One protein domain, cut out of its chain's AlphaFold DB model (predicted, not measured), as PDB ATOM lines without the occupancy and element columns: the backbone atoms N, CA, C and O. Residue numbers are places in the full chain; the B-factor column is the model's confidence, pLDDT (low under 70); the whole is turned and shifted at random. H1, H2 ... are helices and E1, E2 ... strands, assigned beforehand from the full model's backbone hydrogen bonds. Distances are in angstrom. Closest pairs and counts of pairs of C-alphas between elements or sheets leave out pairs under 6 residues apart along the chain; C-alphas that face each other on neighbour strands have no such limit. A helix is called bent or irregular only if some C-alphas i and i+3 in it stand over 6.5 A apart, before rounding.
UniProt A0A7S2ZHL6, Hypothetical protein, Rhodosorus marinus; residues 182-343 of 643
ATOM      1  N   ASP A 182     169.335 236.780 163.947       85.12
ATOM      2  CA  ASP A 182     169.407 236.129 162.633       85.12
ATOM      3  C   ASP A 182     168.430 234.949 162.540       85.12
ATOM      4  O   ASP A 182     168.007 234.556 161.453       85.12
ATOM      5  N   CYS A 183     168.018 234.403 163.683       84.00
ATOM      6  CA  CYS A 183     167.149 233.246 163.774       84.00
ATOM      7  C   CYS A 183     165.704 233.591 163.399       84.00
ATOM      8  O   CYS A 183     165.022 234.355 164.086       84.00
ATOM      9  N   ALA A 184     165.192 232.951 162.346       85.88
ATOM     10  CA  ALA A 184     163.827 233.157 161.861       85.88
ATOM     11  C   ALA A 184     162.747 232.903 162.930       85.88
ATOM     12  O   ALA A 184     161.718 233.577 162.919       85.88
ATOM     13  N   ALA A 185     162.973 231.965 163.857       84.00
ATOM     14  CA  ALA A 185     162.042 231.685 164.951       84.00
ATOM     15  C   ALA A 185     162.008 232.832 165.973       84.00
ATOM     16  O   ALA A 185     160.938 233.338 166.304       84.00
ATOM     17  N   HIS A 186     163.181 233.290 166.414       85.06
ATOM     18  CA  HIS A 186     163.298 234.350 167.413       85.06
ATOM     19  C   HIS A 186     162.829 235.705 166.869       85.06
ATOM     20  O   HIS A 186     162.116 236.412 167.572       85.06
ATOM     21  N   LYS A 187     163.116 236.021 165.595       83.75
ATOM     22  CA  LYS A 187     162.610 237.229 164.913       83.75
ATOM     23  C   LYS A 187     161.084 237.349 164.914       83.75
ATOM     24  O   LYS A 187     160.558 238.457 164.915       83.75
ATOM     25  N   ARG A 188     160.366 236.222 164.837       86.31
ATOM     26  CA  ARG A 188     158.892 236.210 164.797       86.31
ATOM     27  C   ARG A 188     158.271 236.388 166.177       86.31
ATOM     28  O   ARG A 188     157.121 236.816 166.263       86.31
ATOM     29  N   ARG A 189     159.009 236.056 167.235       86.81
ATOM     30  CA  ARG A 189     158.529 236.136 168.609       86.81
ATOM     31  C   ARG A 189     158.619 237.573 169.121       86.81
ATOM     32  O   ARG A 189     159.679 238.192 169.059       86.81
ATOM     33  N   LYS A 190     157.501 238.098 169.623       85.19
ATOM     34  CA  LYS A 190     157.383 239.482 170.124       85.19
ATOM     35  C   LYS A 190     157.131 239.568 171.629       85.19
ATOM     36  O   LYS A 190     157.192 240.651 172.190       85.19
ATOM     37  N   ASP A 191     156.844 238.437 172.254       88.00
ATOM     38  CA  ASP A 191     156.405 238.262 173.633       88.00
ATOM     39  C   ASP A 191     157.516 237.610 174.472       88.00
ATOM     40  O   ASP A 191     157.383 236.484 174.961       88.00
ATOM     41  N   TRP A 192     158.664 238.284 174.599       92.12
ATOM     42  CA  TRP A 192     159.673 237.832 175.558       92.12
ATOM     43  C   TRP A 192     159.309 238.319 176.961       92.12
ATOM     44  O   TRP A 192     158.796 239.432 177.083       92.12
ATOM     45  N   PRO A 193     159.594 237.543 178.024       91.50
ATOM     46  CA  PRO A 193     159.110 237.885 179.361       91.50
ATOM     47  C   PRO A 193     159.588 239.260 179.842       91.50
ATOM     48  O   PRO A 193     158.812 240.019 180.412       91.50
ATOM     49  N   PHE A 194     160.835 239.619 179.531       94.06
ATOM     50  CA  PHE A 194     161.429 240.904 179.909       94.06
ATOM     51  C   PHE A 194     161.116 242.023 178.899       94.06
ATOM     52  O   PHE A 194     161.265 243.195 179.220       94.06
ATOM     53  N   GLY A 195     160.627 241.707 177.693       94.19
ATOM     54  CA  GLY A 195     160.194 242.711 176.719       94.19
ATOM     55  C   GLY A 195     160.482 242.351 175.261       94.19
ATOM     56  O   GLY A 195     160.112 241.274 174.803       94.19
ATOM     57  N   VAL A 196     161.073 243.259 174.480       94.31
ATOM     58  CA  VAL A 196     161.211 243.084 173.017       94.31
ATOM     59  C   VAL A 196     162.660 242.977 172.556       94.31
ATOM     60  O   VAL A 196     163.547 243.629 173.100       94.31
ATOM     61  N   LEU A 197     162.881 242.160 171.518       93.81
ATOM     62  CA  LEU A 197     164.181 241.982 170.867       93.81
ATOM     63  C   LEU A 197     164.535 243.223 170.037       93.81
ATOM     64  O   LEU A 197     163.873 243.531 169.047       93.81
ATOM     65  N   GLU A 198     165.585 243.919 170.452       93.62
ATOM     66  CA  GLU A 198     166.158 245.110 169.837       93.62
ATOM     67  C   GLU A 198     167.404 244.719 169.027       93.62
ATOM     68  O   GLU A 198     168.269 244.004 169.537       93.62
ATOM     69  N   PRO A 199     167.523 245.132 167.754       92.56
ATOM     70  CA  PRO A 199     168.741 244.901 166.994       92.56
ATOM     71  C   PRO A 199     169.887 245.752 167.545       92.56
ATOM     72  O   PRO A 199     169.686 246.888 167.973       92.56
ATOM     73  N   PHE A 200     171.111 245.227 167.473       92.56
ATOM     74  CA  PHE A 200     172.293 246.050 167.709       92.56
ATOM     75  C   PHE A 200     172.315 247.224 166.707       92.56
ATOM     76  O   PHE A 200     172.125 246.978 165.513       92.56
ATOM     77  N   PRO A 201     172.561 248.476 167.138       92.94
ATOM     78  CA  PRO A 201     172.708 249.613 166.234       92.94
ATOM     79  C   PRO A 201     173.796 249.355 165.184       92.94
ATOM     80  O   PRO A 201     174.924 248.986 165.515       92.94
ATOM     81  N   GLU A 202     173.454 249.573 163.911       90.69
ATOM     82  CA  GLU A 202     174.398 249.470 162.789       90.69
ATOM     83  C   GLU A 202     175.429 250.603 162.823       90.69
ATOM     84  O   GLU A 202     176.603 250.403 162.506       90.69
ATOM     85  N   ASN A 203     174.991 251.790 163.248       88.06
ATOM     86  CA  ASN A 203     175.830 252.968 163.349       88.06
ATOM     87  C   ASN A 203     176.369 253.133 164.779       88.06
ATOM     88  O   ASN A 203     175.618 253.398 165.716       88.06
ATOM     89  N   THR A 204     177.686 253.011 164.940       88.50
ATOM     90  CA  THR A 204     178.370 253.177 166.230       88.50
ATOM     91  C   THR A 204     178.741 254.631 166.541       88.50
ATOM     92  O   THR A 204     179.269 254.894 167.616       88.50
ATOM     93  N   HIS A 205     178.438 255.591 165.654       85.31
ATOM     94  CA  HIS A 205     178.756 257.011 165.857       85.31
ATOM     95  C   HIS A 205     178.016 257.656 167.041       85.31
ATOM     96  O   HIS A 205     178.506 258.635 167.590       85.31
ATOM     97  N   GLU A 206     176.867 257.115 167.461       84.88
ATOM     98  CA  GLU A 206     176.154 257.581 168.663       84.88
ATOM     99  C   GLU A 206     176.730 257.023 169.977       84.88
ATOM    100  O   GLU A 206     176.228 257.345 171.056       84.88
ATOM    101  N   MET A 207     177.737 256.146 169.912       90.00
ATOM    102  CA  MET A 207     178.329 255.542 171.103       90.00
ATOM    103  C   MET A 207     179.338 256.484 171.742       90.00
ATOM    104  O   MET A 207     180.161 257.101 171.066       90.00
ATOM    105  N   VAL A 208     179.306 256.544 173.068       88.38
ATOM    106  CA  VAL A 208     180.227 257.368 173.846       88.38
ATOM    107  C   VAL A 208     181.542 256.608 173.995       88.38
ATOM    108  O   VAL A 208     181.570 255.481 174.496       88.38
ATOM    109  N   GLU A 209     182.633 257.205 173.518       86.00
ATOM    110  CA  GLU A 209     183.971 256.616 173.629       86.00
ATOM    111  C   GLU A 209     184.587 256.868 175.010       86.00
ATOM    112  O   GLU A 209     185.134 255.944 175.608       86.00
ATOM    113  N   TYR A 210     184.409 258.084 175.539       84.12
ATOM    114  CA  TYR A 210     184.891 258.525 176.849       84.12
ATOM    115  C   TYR A 210     183.842 259.407 177.536       84.12
ATOM    116  O   TYR A 210     183.187 260.218 176.879       84.12
ATOM    117  N   GLY A 211     183.696 259.272 178.852       87.38
ATOM    118  CA  GLY A 211     182.828 260.115 179.671       87.38
ATOM    119  C   GLY A 211     182.869 259.704 181.141       87.38
ATOM    120  O   GLY A 211     183.331 258.611 181.463       87.38
ATOM    121  N   GLU A 212     182.375 260.574 182.023       91.38
ATOM    122  CA  GLU A 212     182.250 260.261 183.450       91.38
ATOM    123  C   GLU A 212     181.160 259.200 183.644       91.38
ATOM    124  O   GLU A 212     180.008 259.398 183.240       91.38
ATOM    125  N   ILE A 213     181.520 258.060 184.242       94.06
ATOM    126  CA  ILE A 213     180.550 257.017 184.580       94.06
ATOM    127  C   ILE A 213     179.561 257.599 185.602       94.06
ATOM    128  O   ILE A 213     179.991 258.115 186.636       94.06
ATOM    129  N   PRO A 214     178.238 257.505 185.361       95.62
ATOM    130  CA  PRO A 214     177.246 257.929 186.340       95.62
ATOM    131  C   PRO A 214     177.496 257.301 187.717       95.62
ATOM    132  O   PRO A 214     177.735 256.104 187.831       95.62
ATOM    133  N   LYS A 215     177.398 258.089 188.786       95.75
ATOM    134  CA  LYS A 215     177.573 257.612 190.169       95.75
ATOM    135  C   LYS A 215     176.327 256.859 190.649       95.75
ATOM    136  O   LYS A 215     175.601 257.305 191.533       95.75
ATOM    137  N   VAL A 216     176.032 255.731 190.009       97.31
ATOM    138  CA  VAL A 216     174.871 254.881 190.299       97.31
ATOM    139  C   VAL A 216     175.346 253.452 190.516       97.31
ATOM    140  O   VAL A 216     176.007 252.887 189.648       97.31
ATOM    141  N   ILE A 217     174.996 252.867 191.658       97.12
ATOM    142  CA  ILE A 217     175.172 251.436 191.916       97.12
ATOM    143  C   ILE A 217     173.911 250.698 191.469       97.12
ATOM    144  O   ILE A 217     172.809 251.024 191.912       97.12
ATOM    145  N   HIS A 218     174.078 249.689 190.620       98.19
ATOM    146  CA  HIS A 218     173.024 248.801 190.154       98.19
ATOM    147  C   HIS A 218     173.203 247.403 190.754       98.19
ATOM    148  O   HIS A 218     174.268 246.807 190.610       98.19
ATOM    149  N   GLN A 219     172.150 246.868 191.373       97.81
ATOM    150  CA  GLN A 219     172.088 245.474 191.838       97.81
ATOM    151  C   GLN A 219     170.789 244.816 191.370       97.81
ATOM    152  O   GLN A 219     169.798 245.512 191.133       97.81
ATOM    153  N   PHE A 220     170.780 243.489 191.258       97.88
ATOM    154  CA  PHE A 220     169.586 242.709 190.928       97.88
ATOM    155  C   PHE A 220     169.097 241.934 192.147       97.88
ATOM    156  O   PHE A 220     169.898 241.472 192.948       97.88
ATOM    157  N   VAL A 221     167.781 241.799 192.289       96.88
ATOM    158  CA  VAL A 221     167.105 241.047 193.353       96.88
ATOM    159  C   VAL A 221     165.840 240.460 192.742       96.88
ATOM    160  O   VAL A 221     164.880 241.183 192.475       96.88
ATOM    161  N   PHE A 222     165.838 239.158 192.479       96.19
ATOM    162  CA  PHE A 222     164.716 238.451 191.852       96.19
ATOM    163  C   PHE A 222     163.920 237.597 192.845       96.19
ATOM    164  O   PHE A 222     162.986 236.905 192.449       96.19
ATOM    165  N   GLN A 223     164.255 237.678 194.132       92.44
ATOM    166  CA  GLN A 223     163.470 237.106 195.219       92.44
ATOM    167  C   GLN A 223     162.103 237.785 195.339       92.44
ATOM    168  O   GLN A 223     161.970 239.006 195.218       92.44
ATOM    169  N   ASP A 224     161.098 236.991 195.682       82.69
ATOM    170  CA  ASP A 224     159.785 237.462 196.087       82.69
ATOM    171  C   ASP A 224     159.740 237.821 197.585       82.69
ATOM    172  O   ASP A 224     160.420 237.249 198.441       82.69
ATOM    173  N   GLY A 225     158.926 238.826 197.919       83.81
ATOM    174  CA  GLY A 225     158.595 239.165 199.303       83.81
ATOM    175  C   GLY A 225     159.801 239.443 200.212       83.81
ATOM    176  O   GLY A 225     160.606 240.339 199.953       83.81
ATOM    177  N   SER A 226     159.873 238.706 201.326       83.81
ATOM    178  CA  SER A 226     160.853 238.881 202.403       83.81
ATOM    179  C   SER A 226     162.141 238.077 202.210       83.81
ATOM    180  O   SER A 226     162.891 237.927 203.163       83.81
ATOM    181  N   GLY A 227     162.415 237.518 201.030       87.94
ATOM    182  CA  GLY A 227     163.641 236.747 200.772       87.94
ATOM    183  C   GLY A 227     164.899 237.580 200.515       87.94
ATOM    184  O   GLY A 227     165.968 237.022 200.271       87.94
ATOM    185  N   LYS A 228     164.779 238.913 200.510       94.31
ATOM    186  CA  LYS A 228     165.840 239.825 200.066       94.31
ATOM    187  C   LYS A 228     167.030 239.842 201.037       94.31
ATOM    188  O   LYS A 228     166.813 239.929 202.252       94.31
ATOM    189  N   PRO A 229     168.280 239.850 200.535       95.06
ATOM    190  CA  PRO A 229     169.477 239.931 201.366       95.06
ATOM    191  C   PRO A 229     169.746 241.370 201.835       95.06
ATOM    192  O   PRO A 229     170.792 241.953 201.544       95.06
ATOM    193  N   GLU A 230     168.809 241.957 202.582       95.44
ATOM    194  CA  GLU A 230     168.862 243.360 203.016       95.44
ATOM    195  C   GLU A 230     170.179 243.725 203.709       95.44
ATOM    196  O   GLU A 230     170.715 244.804 203.469       95.44
ATOM    197  N   ARG A 231     170.765 242.821 204.513       94.56
ATOM    198  CA  ARG A 231     172.061 243.076 205.171       94.56
ATOM    199  C   ARG A 231     173.181 243.338 204.166       94.56
ATOM    200  O   ARG A 231     173.990 244.235 204.381       94.56
ATOM    201  N   TRP A 232     173.221 242.571 203.082       95.31
ATOM    202  CA  TRP A 232     174.238 242.697 202.041       95.31
ATOM    203  C   TRP A 232     173.995 243.936 201.185       95.31
ATOM    204  O   TRP A 232     174.908 244.736 200.991       95.31
ATOM    205  N   MET A 233     172.750 244.157 200.761       96.56
ATOM    206  CA  MET A 233     172.366 245.335 199.976       96.56
ATOM    207  C   MET A 233     172.646 246.643 200.732       96.56
ATOM    208  O   MET A 233     173.149 247.607 200.152       96.56
ATOM    209  N   ARG A 234     172.388 246.664 202.047       96.19
ATOM    210  CA  ARG A 234     172.602 247.826 202.919       96.19
ATOM    211  C   ARG A 234     174.060 248.277 202.972       96.19
ATOM    212  O   ARG A 234     174.316 249.471 203.139       96.19
ATOM    213  N   THR A 235     175.018 247.368 202.766       95.75
ATOM    214  CA  THR A 235     176.437 247.753 202.664       95.75
ATOM    215  C   THR A 235     176.672 248.748 201.524       95.75
ATOM    216  O   THR A 235     177.491 249.654 201.658       95.75
ATOM    217  N   TRP A 236     175.882 248.670 200.452       95.38
ATOM    218  CA  TRP A 236     175.943 249.608 199.339       95.38
ATOM    219  C   TRP A 236     175.012 250.799 199.537       95.38
ATOM    220  O   TRP A 236     175.480 251.930 199.635       95.38
ATOM    221  N   TYR A 237     173.699 250.581 199.630       94.75
ATOM    222  CA  TYR A 237     172.751 251.702 199.602       94.75
ATOM    223  C   TYR A 237     172.757 252.568 200.869       94.75
ATOM    224  O   TYR A 237     172.253 253.688 200.834       94.75
ATOM    225  N   ASP A 238     173.288 252.066 201.986       93.69
ATOM    226  CA  ASP A 238     173.352 252.805 203.249       93.69
ATOM    227  C   ASP A 238     174.799 253.132 203.621       93.69
ATOM    228  O   ASP A 238     175.139 254.300 203.788       93.69
ATOM    229  N   HIS A 239     175.673 252.125 203.732       94.38
ATOM    230  CA  HIS A 239     177.033 252.358 204.227       94.38
ATOM    231  C   HIS A 239     177.896 253.081 203.185       94.38
ATOM    232  O   HIS A 239     178.378 254.174 203.473       94.38
ATOM    233  N   PHE A 240     178.041 252.533 201.973       94.62
ATOM    234  CA  PHE A 240     178.848 253.141 200.905       94.62
ATOM    235  C   PHE A 240     178.353 254.545 200.522       94.62
ATOM    236  O   PHE A 240     179.141 255.491 200.475       94.62
ATOM    237  N   LEU A 241     177.039 254.704 200.317       94.06
ATOM    238  CA  LEU A 241     176.433 255.994 199.960       94.06
ATOM    239  C   LEU A 241     176.707 257.082 201.013       94.06
ATOM    240  O   LEU A 241     177.034 258.211 200.654       94.06
ATOM    241  N   ARG A 242     176.636 256.756 202.311       92.00
ATOM    242  CA  ARG A 242     176.969 257.714 203.384       92.00
ATOM    243  C   ARG A 242     178.462 257.999 203.487       92.00
ATOM    244  O   ARG A 242     178.841 259.069 203.952       92.00
ATOM    245  N   SER A 243     179.303 257.029 203.138       88.94
ATOM    246  CA  SER A 243     180.728 257.064 203.452       88.94
ATOM    247  C   SER A 243     181.563 257.774 202.384       88.94
ATOM    248  O   SER A 243     182.604 258.333 202.711       88.94
ATOM    249  N   VAL A 244     181.125 257.764 201.123       86.44
ATOM    250  CA  VAL A 244     181.876 258.331 199.985       86.44
ATOM    251  C   VAL A 244     181.439 259.760 199.611       86.44
ATOM    252  O   VAL A 244     182.218 260.491 199.000       86.44
ATOM    253  N   GLY A 245     180.245 260.196 200.026       76.50
ATOM    254  CA  GLY A 245     179.763 261.579 199.879       76.50
ATOM    255  C   GLY A 245     178.701 261.793 198.791       76.50
ATOM    256  O   GLY A 245     178.200 260.848 198.179       76.50
ATOM    257  N   ASP A 246     178.344 263.063 198.572       80.62
ATOM    258  CA  ASP A 246     177.201 263.480 197.750       80.62
ATOM    259  C   ASP A 246     177.320 263.070 196.268       80.62
ATOM    260  O   ASP A 246     178.378 263.160 195.640       80.62
ATOM    261  N   GLY A 247     176.189 262.660 195.685       91.38
ATOM    262  CA  GLY A 247     176.042 262.387 194.249       91.38
ATOM    263  C   GLY A 247     175.988 260.909 193.861       91.38
ATOM    264  O   GLY A 247     175.619 260.616 192.725       91.38
ATOM    265  N   TRP A 248     176.291 259.982 194.777       95.38
ATOM    266  CA  TRP A 248     176.039 258.556 194.556       95.38
ATOM    267  C   TRP A 248     174.568 258.205 194.782       95.38
ATOM    268  O   TRP A 248     173.948 258.629 195.754       95.38
ATOM    269  N   THR A 249     174.012 257.395 193.887       97.06
ATOM    270  CA  THR A 249     172.656 256.850 194.004       97.06
ATOM    271  C   THR A 249     172.675 255.332 193.885       97.06
ATOM    272  O   THR A 249     173.654 254.729 193.443       97.06
ATOM    273  N   TYR A 250     171.585 254.701 194.307       97.44
ATOM    274  CA  TYR A 250     171.434 253.254 194.304       97.44
ATOM    275  C   TYR A 250     170.154 252.856 193.571       97.44
ATOM    276  O   TYR A 250     169.090 253.438 193.800       97.44
ATOM    277  N   LYS A 251     170.249 251.846 192.707       98.19
ATOM    278  CA  LYS A 251     169.127 251.289 191.958       98.19
ATOM    279  C   LYS A 251     169.138 249.765 192.043       98.19
ATOM    280  O   LYS A 251     169.967 249.098 191.432       98.19
ATOM    281  N   CYS A 252     168.153 249.224 192.748       97.69
ATOM    282  CA  CYS A 252     167.845 247.801 192.714       97.69
ATOM    283  C   CYS A 252     166.878 247.500 191.562       97.69
ATOM    284  O   CYS A 252     165.910 248.241 191.352       97.69
ATOM    285  N   TRP A 253     167.139 246.413 190.846       97.88
ATOM    286  CA  TRP A 253     166.302 245.880 189.779       97.88
ATOM    287  C   TRP A 253     165.680 244.560 190.218       97.88
ATOM    288  O   TRP A 253     166.383 243.645 190.637       97.88
ATOM    289  N   ASP A 254     164.368 244.466 190.089       96.88
ATOM    290  CA  ASP A 254     163.611 243.222 190.222       96.88
ATOM    291  C   ASP A 254     163.057 242.793 188.856       96.88
ATOM    292  O   ASP A 254     163.185 243.513 187.864       96.88
ATOM    293  N   ILE A 255     162.458 241.601 188.784       96.38
ATOM    294  CA  ILE A 255     161.899 241.080 187.529       96.38
ATOM    295  C   ILE A 255     160.866 242.056 186.953       96.38
ATOM    296  O   ILE A 255     160.929 242.390 185.773       96.38
ATOM    297  N   GLU A 256     159.940 242.550 187.776       96.44
ATOM    298  CA  GLU A 256     158.836 243.398 187.314       96.44
ATOM    299  C   GLU A 256     159.312 244.754 186.777       96.44
ATOM    300  O   GLU A 256     158.814 245.217 185.755       96.44
ATOM    301  N   SER A 257     160.321 245.374 187.394       96.81
ATOM    302  CA  SER A 257     160.905 246.634 186.912       96.81
ATOM    303  C   SER A 257     161.730 246.487 185.632       96.81
ATOM    304  O   SER A 257     161.997 247.492 184.971       96.81
ATOM    305  N   LEU A 258     162.124 245.264 185.271       97.19
ATOM    306  CA  LEU A 258     162.810 244.956 184.015       97.19
ATOM    307  C   LEU A 258     161.836 244.564 182.892       97.19
ATOM    308  O   LEU A 258     162.218 244.568 181.721       97.19
ATOM    309  N   LYS A 259     160.575 244.246 183.210       96.62
ATOM    310  CA  LYS A 259     159.563 243.908 182.202       96.62
ATOM    311  C   LYS A 259     159.224 245.100 181.310       96.62
ATOM    312  O   LYS A 259     159.198 246.255 181.725       96.62
ATOM    313  N   GLY A 260     158.920 244.796 180.049       95.06
ATOM    314  CA  GLY A 260     158.595 245.797 179.031       95.06
ATOM    315  C   GLY A 260     159.807 246.554 178.481       95.06
ATOM    316  O   GLY A 260     159.633 247.478 177.684       95.06
ATOM    317  N   GLY A 261     161.027 246.164 178.861       95.31
ATOM    318  CA  GLY A 261     162.246 246.744 178.317       95.31
ATOM    319  C   GLY A 261     162.471 246.375 176.847       95.31
ATOM    320  O   GLY A 261     161.910 245.431 176.288       95.31
ATOM    321  N   LYS A 262     163.326 247.142 176.183       95.50
ATOM    322  CA  LYS A 262     163.950 246.713 174.925       95.50
ATOM    323  C   LYS A 262     165.237 246.021 175.315       95.50
ATOM    324  O   LYS A 262     165.870 246.537 176.219       95.50
ATOM    325  N   TYR A 263     165.597 244.899 174.705       95.44
ATOM    326  CA  TYR A 263     166.847 244.201 175.010       95.44
ATOM    327  C   TYR A 263     167.484 243.623 173.746       95.44
ATOM    328  O   TYR A 263     166.765 243.220 172.834       95.44
ATOM    329  N   PHE A 264     168.810 243.506 173.691       94.00
ATOM    330  CA  PHE A 264     169.500 242.776 172.617       94.00
ATOM    331  C   PHE A 264     169.347 241.257 172.788       94.00
ATOM    332  O   PHE A 264     169.267 240.507 171.809       94.00
ATOM    333  N   CYS A 265     169.245 240.797 174.038       92.88
ATOM    334  CA  CYS A 265     169.231 239.387 174.418       92.88
ATOM    335  C   CYS A 265     167.985 238.923 175.215       92.88
ATOM    336  O   CYS A 265     168.116 237.998 176.014       92.88
ATOM    337  N   PRO A 266     166.750 239.431 174.995       94.19
ATOM    338  CA  PRO A 266     165.591 239.118 175.844       94.19
ATOM    339  C   PRO A 266     165.187 237.643 175.815       94.19
ATOM    340  O   PRO A 266     164.510 237.162 176.713       94.19
ATOM    341  N   HIS A 267     165.614 236.915 174.786       90.94
ATOM    342  CA  HIS A 267     165.423 235.476 174.655       90.94
ATOM    343  C   HIS A 267     166.218 234.642 175.669       90.94
ATOM    344  O   HIS A 267     165.886 233.476 175.887       90.94
ATOM    345  N   MET A 268     167.251 235.230 176.279       90.62
ATOM    346  CA  MET A 268     168.024 234.615 177.358       90.62
ATOM    347  C   MET A 268     167.376 234.840 178.725       90.62
ATOM    348  O   MET A 268     167.631 234.067 179.645       90.62
ATOM    349  N   TYR A 269     166.526 235.864 178.858       93.31
ATOM    350  CA  TYR A 269     165.965 236.264 180.143       93.31
ATOM    351  C   TYR A 269     164.658 235.538 180.431       93.31
ATOM    352  O   TYR A 269     163.786 235.397 179.567       93.31
ATOM    353  N   ARG A 270     164.544 235.039 181.657       90.12
ATOM    354  CA  ARG A 270     163.470 234.155 182.103       90.12
ATOM    355  C   ARG A 270     162.941 234.653 183.437       90.12
ATOM    356  O   ARG A 270     163.728 235.044 184.290       90.12
ATOM    357  N   ASP A 271     161.624 234.649 183.591       91.56
ATOM    358  CA  ASP A 271     160.926 234.930 184.850       91.56
ATOM    359  C   ASP A 271     160.240 233.680 185.426       91.56
ATOM    360  O   ASP A 271     159.734 233.702 186.541       91.56
ATOM    361  N   ASP A 272     160.251 232.573 184.681       84.25
ATOM    362  CA  ASP A 272     159.666 231.285 185.055       84.25
ATOM    363  C   ASP A 272     160.673 230.330 185.716       84.25
ATOM    364  O   ASP A 272     160.302 229.241 186.157       84.25
ATOM    365  N   ARG A 273     161.954 230.711 185.755       84.69
ATOM    366  CA  ARG A 273     163.057 229.925 186.320       84.69
ATOM    367  C   ARG A 273     164.300 230.779 186.542       84.69
ATOM    368  O   ARG A 273     164.456 231.830 185.928       84.69
ATOM    369  N   GLN A 274     165.227 230.244 187.331       89.19
ATOM    370  CA  GLN A 274     166.550 230.822 187.532       89.19
ATOM    371  C   GLN A 274     167.298 230.984 186.196       89.19
ATOM    372  O   GLN A 274     167.448 230.033 185.422       89.19
ATOM    373  N   MET A 275     167.763 232.206 185.936       92.06
ATOM    374  CA  MET A 275     168.697 232.507 184.851       92.06
ATOM    375  C   MET A 275     170.094 231.985 185.195       92.06
ATOM    376  O   MET A 275     170.499 231.994 186.353       92.06
ATOM    377  N   ASP A 276     170.833 231.541 184.183       89.00
ATOM    378  CA  ASP A 276     172.238 231.184 184.358       89.00
ATOM    379  C   ASP A 276     173.149 232.420 184.449       89.00
ATOM    380  O   ASP A 276     172.725 233.555 184.232       89.00
ATOM    381  N   GLU A 277     174.414 232.173 184.787       89.44
ATOM    382  CA  GLU A 277     175.459 233.188 184.952       89.44
ATOM    383  C   GLU A 277     175.591 234.119 183.746       89.44
ATOM    384  O   GLU A 277     175.555 235.335 183.914       89.44
ATOM    385  N   ASP A 278     175.658 233.564 182.534       89.00
ATOM    386  CA  ASP A 278     175.844 234.366 181.325       89.00
ATOM    387  C   ASP A 278     174.605 235.239 181.056       89.00
ATOM    388  O   ASP A 278     174.725 236.393 180.653       89.00
ATOM    389  N   ALA A 279     173.397 234.716 181.293       92.19
ATOM    390  CA  ALA A 279     172.164 235.480 181.130       92.19
ATOM    391  C   ALA A 279     172.071 236.655 182.118       92.19
ATOM    392  O   ALA A 279     171.717 237.759 181.700       92.19
ATOM    393  N   VAL A 280     172.417 236.452 183.396       94.56
ATOM    394  CA  VAL A 280     172.425 237.530 184.403       94.56
ATOM    395  C   VAL A 280     173.524 238.554 184.112       94.56
ATOM    396  O   VAL A 280     173.254 239.753 184.154       94.56
ATOM    397  N   GLU A 281     174.724 238.115 183.727       93.25
ATOM    398  CA  GLU A 281     175.823 239.013 183.352       93.25
ATOM    399  C   GLU A 281     175.461 239.865 182.122       93.25
ATOM    400  O   GLU A 281     175.625 241.085 182.133       93.25
ATOM    401  N   ILE A 282     174.895 239.260 181.070       93.81
ATOM    402  CA  ILE A 282     174.456 239.996 179.873       93.81
ATOM    403  C   ILE A 282     173.321 240.967 180.210       93.81
ATOM    404  O   ILE A 282     173.318 242.088 179.705       93.81
ATOM    405  N   LEU A 283     172.372 240.578 181.066       96.31
ATOM    406  CA  LEU A 283     171.319 241.475 181.549       96.31
ATOM    407  C   LEU A 283     171.898 242.677 182.306       96.31
ATOM    408  O   LEU A 283     171.497 243.813 182.048       96.31
ATOM    409  N   ALA A 284     172.881 242.444 183.179       96.69
ATOM    410  CA  ALA A 284     173.610 243.498 183.872       96.69
ATOM    411  C   ALA A 284     174.315 244.441 182.889       96.69
ATOM    412  O   ALA A 284     174.151 245.658 182.974       96.69
ATOM    413  N   MET A 285     175.024 243.895 181.895       95.62
ATOM    414  CA  MET A 285     175.679 244.694 180.855       95.62
ATOM    415  C   MET A 285     174.675 245.522 180.050       95.62
ATOM    416  O   MET A 285     174.953 246.676 179.736       95.62
ATOM    417  N   GLU A 286     173.498 244.980 179.734       96.81
ATOM    418  CA  GLU A 286     172.449 245.722 179.029       96.81
ATOM    419  C   GLU A 286     171.874 246.871 179.862       96.81
ATOM    420  O   GLU A 286     171.654 247.967 179.339       96.81
ATOM    421  N   VAL A 287     171.664 246.649 181.161       97.69
ATOM    422  CA  VAL A 287     171.235 247.696 182.094       97.69
ATOM    423  C   VAL A 287     172.276 248.813 182.164       97.69
ATOM    424  O   VAL A 287     171.924 249.978 181.968       97.69
ATOM    425  N   ILE A 288     173.556 248.479 182.354       97.25
ATOM    426  CA  ILE A 288     174.638 249.475 182.392       97.25
ATOM    427  C   ILE A 288     174.802 250.168 181.036       97.25
ATOM    428  O   ILE A 288     174.987 251.379 180.984       97.25
ATOM    429  N   TYR A 289     174.654 249.459 179.917       96.12
ATOM    430  CA  TYR A 289     174.686 250.081 178.594       96.12
ATOM    431  C   TYR A 289     173.574 251.127 178.424       96.12
ATOM    432  O   TYR A 289     173.797 252.152 177.786       96.12
ATOM    433  N   ARG A 290     172.383 250.921 179.000       96.38
ATOM    434  CA  ARG A 290     171.272 251.882 178.887       96.38
ATOM    435  C   ARG A 290     171.359 253.039 179.871       96.38
ATOM    436  O   ARG A 290     171.079 254.173 179.492       96.38
ATOM    437  N   HIS A 291     171.700 252.748 181.118       97.12
ATOM    438  CA  HIS A 291     171.596 253.706 182.216       97.12
ATOM    439  C   HIS A 291     172.944 254.319 182.614       97.12
ATOM    440  O   HIS A 291     172.975 255.358 183.269       97.12
ATOM    441  N   GLY A 292     174.049 253.718 182.170       96.44
ATOM    442  CA  GLY A 292     175.372 253.942 182.736       96.44
ATOM    443  C   GLY A 292     175.459 253.416 184.169       96.44
ATOM    444  O   GLY A 292     174.550 252.741 184.644       96.44
ATOM    445  N   GLY A 293     176.549 253.732 184.857       96.06
ATOM    446  CA  GLY A 293     176.743 253.380 186.260       96.06
ATOM    447  C   GLY A 293     177.636 252.169 186.461       96.06
ATOM    448  O   GLY A 293     178.401 251.791 185.572       96.06
ATOM    449  N   TYR A 294     177.535 251.581 187.648       95.38
ATOM    450  CA  TYR A 294     178.312 250.427 188.073       95.38
ATOM    451  C   TYR A 294     177.379 249.300 188.487       95.38
ATOM    452  O   TYR A 294     176.545 249.469 189.376       95.38
ATOM    453  N   TYR A 295     177.527 248.146 187.856       96.50
ATOM    454  CA  TYR A 295     176.891 246.924 188.310       96.50
ATOM    455  C   TYR A 295     177.730 246.298 189.421       96.50
ATOM    456  O   TYR A 295     178.941 246.140 189.267       96.50
ATOM    457  N   VAL A 296     177.072 245.937 190.521       95.62
ATOM    458  CA  VAL A 296     177.691 245.274 191.665       95.62
ATOM    459  C   VAL A 296     176.903 244.007 192.016       95.62
ATOM    460  O   VAL A 296     175.744 244.129 192.421       95.62
ATOM    461  N   PRO A 297     177.501 242.805 191.918       95.69
ATOM    462  CA  PRO A 297     176.846 241.565 192.334       95.69
ATOM    463  C   PRO A 297     176.363 241.621 193.788       95.69
ATOM    464  O   PRO A 297     177.008 242.242 194.637       95.69
ATOM    465  N   LEU A 298     175.277 240.918 194.120       95.69
ATOM    466  CA  LEU A 298     174.836 240.750 195.512       95.69
ATOM    467  C   LEU A 298     175.885 240.049 196.375       95.69
ATOM    468  O   LEU A 298     175.863 240.194 197.590       95.69
ATOM    469  N   THR A 299     176.794 239.298 195.757       93.50
ATOM    470  CA  THR A 299     177.895 238.566 196.398       93.50
ATOM    471  C   THR A 299     179.138 239.430 196.645       93.50
ATOM    472  O   THR A 299     180.178 238.908 197.044       93.50
ATOM    473  N   SER A 300     179.041 240.743 196.407       93.19
ATOM    474  CA  SER A 300     180.072 241.735 196.707       93.19
ATOM    475  C   SER A 300     179.569 242.727 197.755       93.19
ATOM    476  O   SER A 300     178.530 243.356 197.564       93.19
ATOM    477  N   PHE A 301     180.313 242.918 198.844       91.75
ATOM    478  CA  PHE A 301     179.942 243.807 199.953       91.75
ATOM    479  C   PHE A 301     180.925 244.947 200.091       91.75
ATOM    480  O   PHE A 301     182.129 244.741 199.979       91.75
ATOM    481  N   TYR A 302     180.430 246.129 200.428       93.00
ATOM    482  CA  TYR A 302     181.302 247.230 200.800       93.00
ATOM    483  C   TYR A 302     181.682 247.141 202.287       93.00
ATOM    484  O   TYR A 302     180.815 247.126 203.164       93.00
ATOM    485  N   SER A 303     182.983 247.095 202.565       90.19
ATOM    486  CA  SER A 303     183.565 247.073 203.915       90.19
ATOM    487  C   SER A 303     184.467 248.277 204.205       90.19
ATOM    488  O   SER A 303     185.048 248.350 205.285       90.19
ATOM    489  N   GLY A 304     184.617 249.204 203.254       83.38
ATOM    490  CA  GLY A 304     185.517 250.349 203.382       83.38
ATOM    491  C   GLY A 304     185.094 251.364 204.453       83.38
ATOM    492  O   GLY A 304     183.923 251.723 204.600       83.38
ATOM    493  N   GLU A 305     186.074 251.910 205.171       82.25
ATOM    494  CA  GLU A 305     185.882 252.962 206.181       82.25
ATOM    495  C   GLU A 305     185.877 254.367 205.540       82.25
ATOM    496  O   GLU A 305     186.787 255.169 205.748       82.25
ATOM    497  N   GLY A 306     184.872 254.689 204.718       77.56
ATOM    498  CA  GLY A 306     184.741 256.045 204.148       77.56
ATOM    499  C   GLY A 306     185.657 256.384 202.980       77.56
ATOM    500  O   GLY A 306     185.843 257.558 202.673       77.56
ATOM    501  N   ARG A 307     186.236 255.384 202.312       83.12
ATOM    502  CA  ARG A 307     187.075 255.595 201.128       83.12
ATOM    503  C   ARG A 307     186.356 255.092 199.893       83.12
ATOM    504  O   ARG A 307     185.786 254.007 199.920       83.12
ATOM    505  N   LEU A 308     186.410 255.871 198.812       85.06
ATOM    506  CA  LEU A 308     185.994 255.382 197.505       85.06
ATOM    507  C   LEU A 308     186.936 254.230 197.121       85.06
ATOM    508  O   LEU A 308     188.145 254.459 197.029       85.06
ATOM    509  N   PRO A 309     186.428 253.007 196.900       86.12
ATOM    510  CA  PRO A 309     187.264 251.930 196.403       86.12
ATOM    511  C   PRO A 309     187.922 252.357 195.092       86.12
ATOM    512  O   PRO A 309     187.240 252.849 194.191       86.12
ATOM    513  N   LYS A 310     189.230 252.104 194.951       83.88
ATOM    514  CA  LYS A 310     190.011 252.427 193.735       83.88
ATOM    515  C   LYS A 310     189.359 251.934 192.442       83.88
ATOM    516  O   LYS A 310     189.576 252.497 191.375       83.88
ATOM    517  N   LEU A 311     188.546 250.885 192.542       81.25
ATOM    518  CA  LEU A 311     187.764 250.336 191.441       81.25
ATOM    519  C   LEU A 311     186.863 251.375 190.750       81.25
ATOM    520  O   LEU A 311     186.660 251.296 189.542       81.25
ATOM    521  N   PHE A 312     186.345 252.349 191.497       85.19
ATOM    522  CA  PHE A 312     185.463 253.393 190.974       85.19
ATOM    523  C   PHE A 312     186.218 254.631 190.466       85.19
ATOM    524  O   PHE A 312     185.593 255.522 189.902       85.19
ATOM    525  N   GLU A 313     187.542 254.697 190.636       81.44
ATOM    526  CA  GLU A 313     188.370 255.812 190.148       81.44
ATOM    527  C   GLU A 313     188.751 255.665 188.662       81.44
ATOM    528  O   GLU A 313     189.207 256.625 188.047       81.44
ATOM    529  N   ALA A 314     188.580 254.475 188.071       72.19
ATOM    530  CA  ALA A 314     188.980 254.187 186.695       72.19
ATOM    531  C   ALA A 314     187.814 254.302 185.691       72.19
ATOM    532  O   ALA A 314     186.728 253.770 185.918       72.19
ATOM    533  N   ASP A 315     188.091 254.897 184.523       63.06
ATOM    534  CA  ASP A 315     187.102 255.199 183.470       63.06
ATOM    535  C   ASP A 315     186.402 253.973 182.863       63.06
ATOM    536  O   ASP A 315     185.332 254.105 182.284       63.06
ATOM    537  N   THR A 316     186.994 252.778 182.948       58.47
ATOM    538  CA  THR A 316     186.313 251.500 182.673       58.47
ATOM    539  C   THR A 316     187.102 250.348 183.285       58.47
ATOM    540  O   THR A 316     188.096 249.893 182.708       58.47
ATOM    541  N   HIS A 317     186.635 249.816 184.411       59.56
ATOM    542  CA  HIS A 317     187.205 248.604 184.986       59.56
ATOM    543  C   HIS A 317     186.167 247.486 185.067       59.56
ATOM    544  O   HIS A 317     185.015 247.725 185.417       59.56
ATOM    545  N   VAL A 318     186.610 246.275 184.734       55.31
ATOM    546  CA  VAL A 318     185.997 245.021 185.180       55.31
ATOM    547  C   VAL A 318     186.968 244.466 186.219       55.31
ATOM    548  O   VAL A 318     188.162 244.364 185.924       55.31
ATOM    549  N   SER A 319     186.528 244.234 187.452       54.75
ATOM    550  CA  SER A 319     187.336 243.537 188.464       54.75
ATOM    551  C   SER A 319     187.019 242.046 188.468       54.75
ATOM    552  O   SER A 319     185.949 241.641 188.016       54.75
ATOM    553  N   GLY A 320     187.930 241.232 189.020       56.53
ATOM    554  CA  GLY A 320     187.695 239.797 189.244       56.53
ATOM    555  C   GLY A 320     186.378 239.523 189.979       56.53
ATOM    556  O   GLY A 320     185.647 238.628 189.598       56.53
ATOM    557  N   SER A 321     185.973 240.420 190.887       61.72
ATOM    558  CA  SER A 321     184.714 240.345 191.645       61.72
ATOM    559  C   SER A 321     183.412 240.467 190.833       61.72
ATOM    560  O   SER A 321     182.345 240.613 191.426       61.72
ATOM    561  N   GLY A 322     183.465 240.503 189.498       83.31
ATOM    562  CA  GLY A 322     182.289 240.661 188.633       83.31
ATOM    563  C   GLY A 322     181.671 242.065 188.638       83.31
ATOM    564  O   GLY A 322     180.626 242.277 188.026       83.31
ATOM    565  N   ILE A 323     182.307 243.037 189.304       90.94
ATOM    566  CA  ILE A 323     181.891 244.445 189.290       90.94
ATOM    567  C   ILE A 323     182.411 245.097 188.011       90.94
ATOM    568  O   ILE A 323     183.592 244.977 187.671       90.94
ATOM    569  N   PHE A 324     181.545 245.838 187.325       92.00
ATOM    570  CA  PHE A 324     181.949 246.645 186.177       92.00
ATOM    571  C   PHE A 324     181.136 247.927 186.053       92.00
ATOM    572  O   PHE A 324     179.985 247.997 186.478       92.00
ATOM    573  N   GLY A 325     181.737 248.943 185.434       92.94
ATOM    574  CA  GLY A 325     181.084 250.221 185.170       92.94
ATOM    575  C   GLY A 325     181.257 250.711 183.741       92.94
ATOM    576  O   GLY A 325     182.242 250.399 183.065       92.94
ATOM    577  N   SER A 326     180.281 251.482 183.267       94.62
ATOM    578  CA  SER A 326     180.354 252.155 181.972       94.62
ATOM    579  C   SER A 326     179.439 253.372 181.916       94.62
ATOM    580  O   SER A 326     178.453 253.474 182.641       94.62
ATOM    581  N   VAL A 327     179.746 254.293 181.009       94.81
ATOM    582  CA  VAL A 327     178.807 255.343 180.608       94.81
ATOM    583  C   VAL A 327     177.642 254.744 179.822       94.81
ATOM    584  O   VAL A 327     177.787 253.718 179.149       94.81
ATOM    585  N   ALA A 328     176.487 255.410 179.855       95.62
ATOM    586  CA  ALA A 328     175.374 255.045 178.987       95.62
ATOM    587  C   ALA A 328     175.820 255.102 177.515       95.62
ATOM    588  O   ALA A 328     176.507 256.031 177.088       95.62
ATOM    589  N   LYS A 329     175.436 254.090 176.738       95.56
ATOM    590  CA  LYS A 329     175.871 253.850 175.358       95.56
ATOM    591  C   LYS A 329     177.397 253.743 175.186       95.56
ATOM    592  O   LYS A 329     177.916 254.053 174.111       95.56
ATOM    593  N   GLY A 330     178.122 253.293 176.213       94.31
ATOM    594  CA  GLY A 330     179.576 253.129 176.175       94.31
ATOM    595  C   GLY A 330     180.049 252.150 175.094       94.31
ATOM    596  O   GLY A 330     179.610 250.997 175.036       94.31
ATOM    597  N   ARG A 331     180.987 252.589 174.244       93.50
ATOM    598  CA  ARG A 331     181.484 251.820 173.086       93.50
ATOM    599  C   ARG A 331     182.171 250.507 173.483       93.50
ATOM    600  O   ARG A 331     181.968 249.484 172.833       93.50
ATOM    601  N   LYS A 332     182.975 250.511 174.551       91.44
ATOM    602  CA  LYS A 332     183.689 249.313 175.038       91.44
ATOM    603  C   LYS A 332     182.717 248.233 175.522       91.44
ATOM    604  O   LYS A 332     182.806 247.094 175.068       91.44
ATOM    605  N   LEU A 333     181.761 248.615 176.373       92.44
ATOM    606  CA  LEU A 333     180.733 247.709 176.893       92.44
ATOM    607  C   LEU A 333     179.852 247.161 175.765       92.44
ATOM    608  O   LEU A 333     179.550 245.974 175.742       92.44
ATOM    609  N   PHE A 334     179.511 247.993 174.778       94.25
ATOM    610  CA  PHE A 334     178.774 247.554 173.594       94.25
ATOM    611  C   PHE A 334     179.448 246.382 172.864       94.25
ATOM    612  O   PHE A 334     178.793 245.390 172.547       94.25
ATOM    613  N   PHE A 335     180.756 246.471 172.597       92.69
ATOM    614  CA  PHE A 335     181.476 245.395 171.911       92.69
ATOM    615  C   PHE A 335     181.644 244.147 172.780       92.69
ATOM    616  O   PHE A 335     181.588 243.043 172.242       92.69
ATOM    617  N   GLN A 336     181.792 244.303 174.098       91.00
ATOM    618  CA  GLN A 336     181.769 243.171 175.032       91.00
ATOM    619  C   GLN A 336     180.416 242.453 174.986       91.00
ATOM    620  O   GLN A 336     180.376 241.238 174.810       91.00
ATOM    621  N   LEU A 337     179.316 243.207 175.028       91.44
ATOM    622  CA  LEU A 337     177.955 242.682 174.954       91.44
ATOM    623  C   LEU A 337     177.693 241.967 173.624       91.44
ATOM    624  O   LEU A 337     177.173 240.854 173.599       91.44
ATOM    625  N   LYS A 338     178.123 242.570 172.511       91.69
ATOM    626  CA  LYS A 338     178.045 241.959 171.178       91.69
ATOM    627  C   LYS A 338     178.892 240.684 171.078       91.69
ATOM    628  O   LYS A 338     178.466 239.717 170.451       91.69
ATOM    629  N   GLY A 339     180.071 240.659 171.700       90.06
ATOM    630  CA  GLY A 339     180.916 239.465 171.792       90.06
ATOM    631  C   GLY A 339     180.240 238.341 172.579       90.06
ATOM    632  O   GLY A 339     180.102 237.233 172.062       90.06
ATOM    633  N   ALA A 340     179.747 238.650 173.782       87.38
ATOM    634  CA  ALA A 340     179.016 237.714 174.637       87.38
ATOM    635  C   ALA A 340     177.791 237.129 173.915       87.38
ATOM    636  O   ALA A 340     177.587 235.915 173.900       87.38
ATOM    637  N   TYR A 341     177.035 237.978 173.210       85.56
ATOM    638  CA  TYR A 341     175.910 237.567 172.370       85.56
ATOM    639  C   TYR A 341     176.304 236.536 171.306       85.56
ATOM    640  O   TYR A 341     175.624 235.526 171.136       85.56
ATOM    641  N   HIS A 342     177.426 236.753 170.616       84.88
ATOM    642  CA  HIS A 342     177.940 235.837 169.596       84.88
ATOM    643  C   HIS A 342     178.649 234.600 170.168       84.88
ATOM    644  O   HIS A 342     179.153 233.774 169.406       84.88
ATOM    645  N   GLY A 343     178.656 234.428 171.490       79.19
ATOM    646  CA  GLY A 343     179.248 233.275 172.151       79.19
ATOM    647  C   GLY A 343     180.751 233.361 172.350       79.19
ATOM    648  O   GLY A 343     181.344 232.337 172.689       79.19
TER     649      GLY A 343
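AT A GLANCE: This is residues 182 to 343 of the 643 residues of the protein "Hypothetical protein" of Rhodosorus marinus (UniProt A0A7S2ZHL6). What does one see first? A small four-strand sheet, E3 E2 E5 E7, stands between two long helices, H2 over one face and H4 over the other, with H5 packed on H4. Toward one end of the longest axis lie the two-strand sheet E1 E4 and, at the tip, H1; toward the other end lie H2 and E6. What is it made of? The 162 residues printed run H1 E1 E2 H2 E3 H3 E4 H4 E5 E6 E7 H5, and under half of them, 75, are in the five named helices and seven named strands, a mixed class; the larger sheet is mixed, the smaller parallel. How large is it? It is compact, with a radius of gyration of the C-alphas of 16.3 A and spans of 53 by 41 by 25 A.

HOW THE PARTS SIT: How is the larger sheet built? It runs E3, residues 249 to 253, E2, residues 216 to 220, E5, residues 293 to 295, and E7, residues 324 to 326, with E3 and E7 as edge strands. E3 and E2 are parallel at 20 degrees, with N 251 and O 217 at 2.8 A, and E2 and E5 are parallel at 30 degrees, with N 218 and O 294 at 2.8 A. E5 and E7 are antiparallel at 157 degrees, with N 293 and O 326 at 2.9 A. What is on its faces? H2, residues 230 to 244, is on one face at a height over the sheet of 10.2 A, over E3 and only just over E2, where 3 of its C-alphas fall; it runs along the strands, at 9 degrees to E3 on the local plane, and its closest C-alphas to E3 are those of Tyr 237 and Tyr 250, 5.7 A apart. H4, residues 277 to 291, is on the opposite face at a height of 6.4 A, over E5 and along the strands, at 10 degrees to E5 on the local plane, with the closest C-alphas, of Ala 284 and Tyr 295, 6.5 A apart. These are three layers, helices on both faces of a sheet, and E2, H2, E3 form a strand-helix-strand unit, two parallel neighbour strands with a helix between, whose crossover is right-handed. What lies farther out? H5, residues 331 to 341, touches H4 at a shallow tilt of 29 degrees, opposite ways, with the closest C-alphas, of Ile 282 and Leu 337, 6.6 A apart; it only grazes the sheet, with residues 332 to 334. E1, residues 195 to 197, and E4, residues 261 to 263, are parallel at 27 degrees, with N 196 and O 261 at 2.9 A, and the closest C-alphas of E4 and H4, of Tyr 263 and Glu 286, are 7.1 A apart. E6, residues 300 to 302, pairs with no named strand; its closest C-alpha to H2 is that of Tyr 302, 5.2 A from that of Thr 235. What of the small helices and the helical backbones? H1, residues 184 to 188, and H3, residues 255 to 258, touch no helix, and neither is on the larger sheet. Every O i to N i+4 pair is within hydrogen-bond range in H4 and H5, 6 of 11 in H2 and 0 of 1 in H1, which has 1 of 2 O i to N i+3 pairs within range; H3 is too short for an O i to N i+4 pair.

IN THESE COORDINATES: Where do the long helices run? H4 measures 21.1 A from C-alpha 277 at (175.459, 233.188, 184.952) to C-alpha 291, and H2 measures 20.1 A. H2 is neither bent nor irregular, but only just: C-alphas 237 and 240 are 6.4 A apart. Where do the first and last elements lie? H1 begins with C-alpha 184 at (163.827, 233.157, 161.861), and H5, 15.3 A long, ends with C-alpha 341 at (175.910, 237.567, 172.370).

THE WHOLE: How far does it reach, and is it whole? The two C-alphas farthest apart, of Ala 184 and Glu 305, are 53.3 A apart, and the printed part has no cut. Which links are long, and where is confidence low? The links E1 to E2, E4 to H4 and E6 to E7 are long, with 18, 13 and 21 residues. The mean pLDDT of the printed part is 90.0, and residues 315 to 321 are under 70.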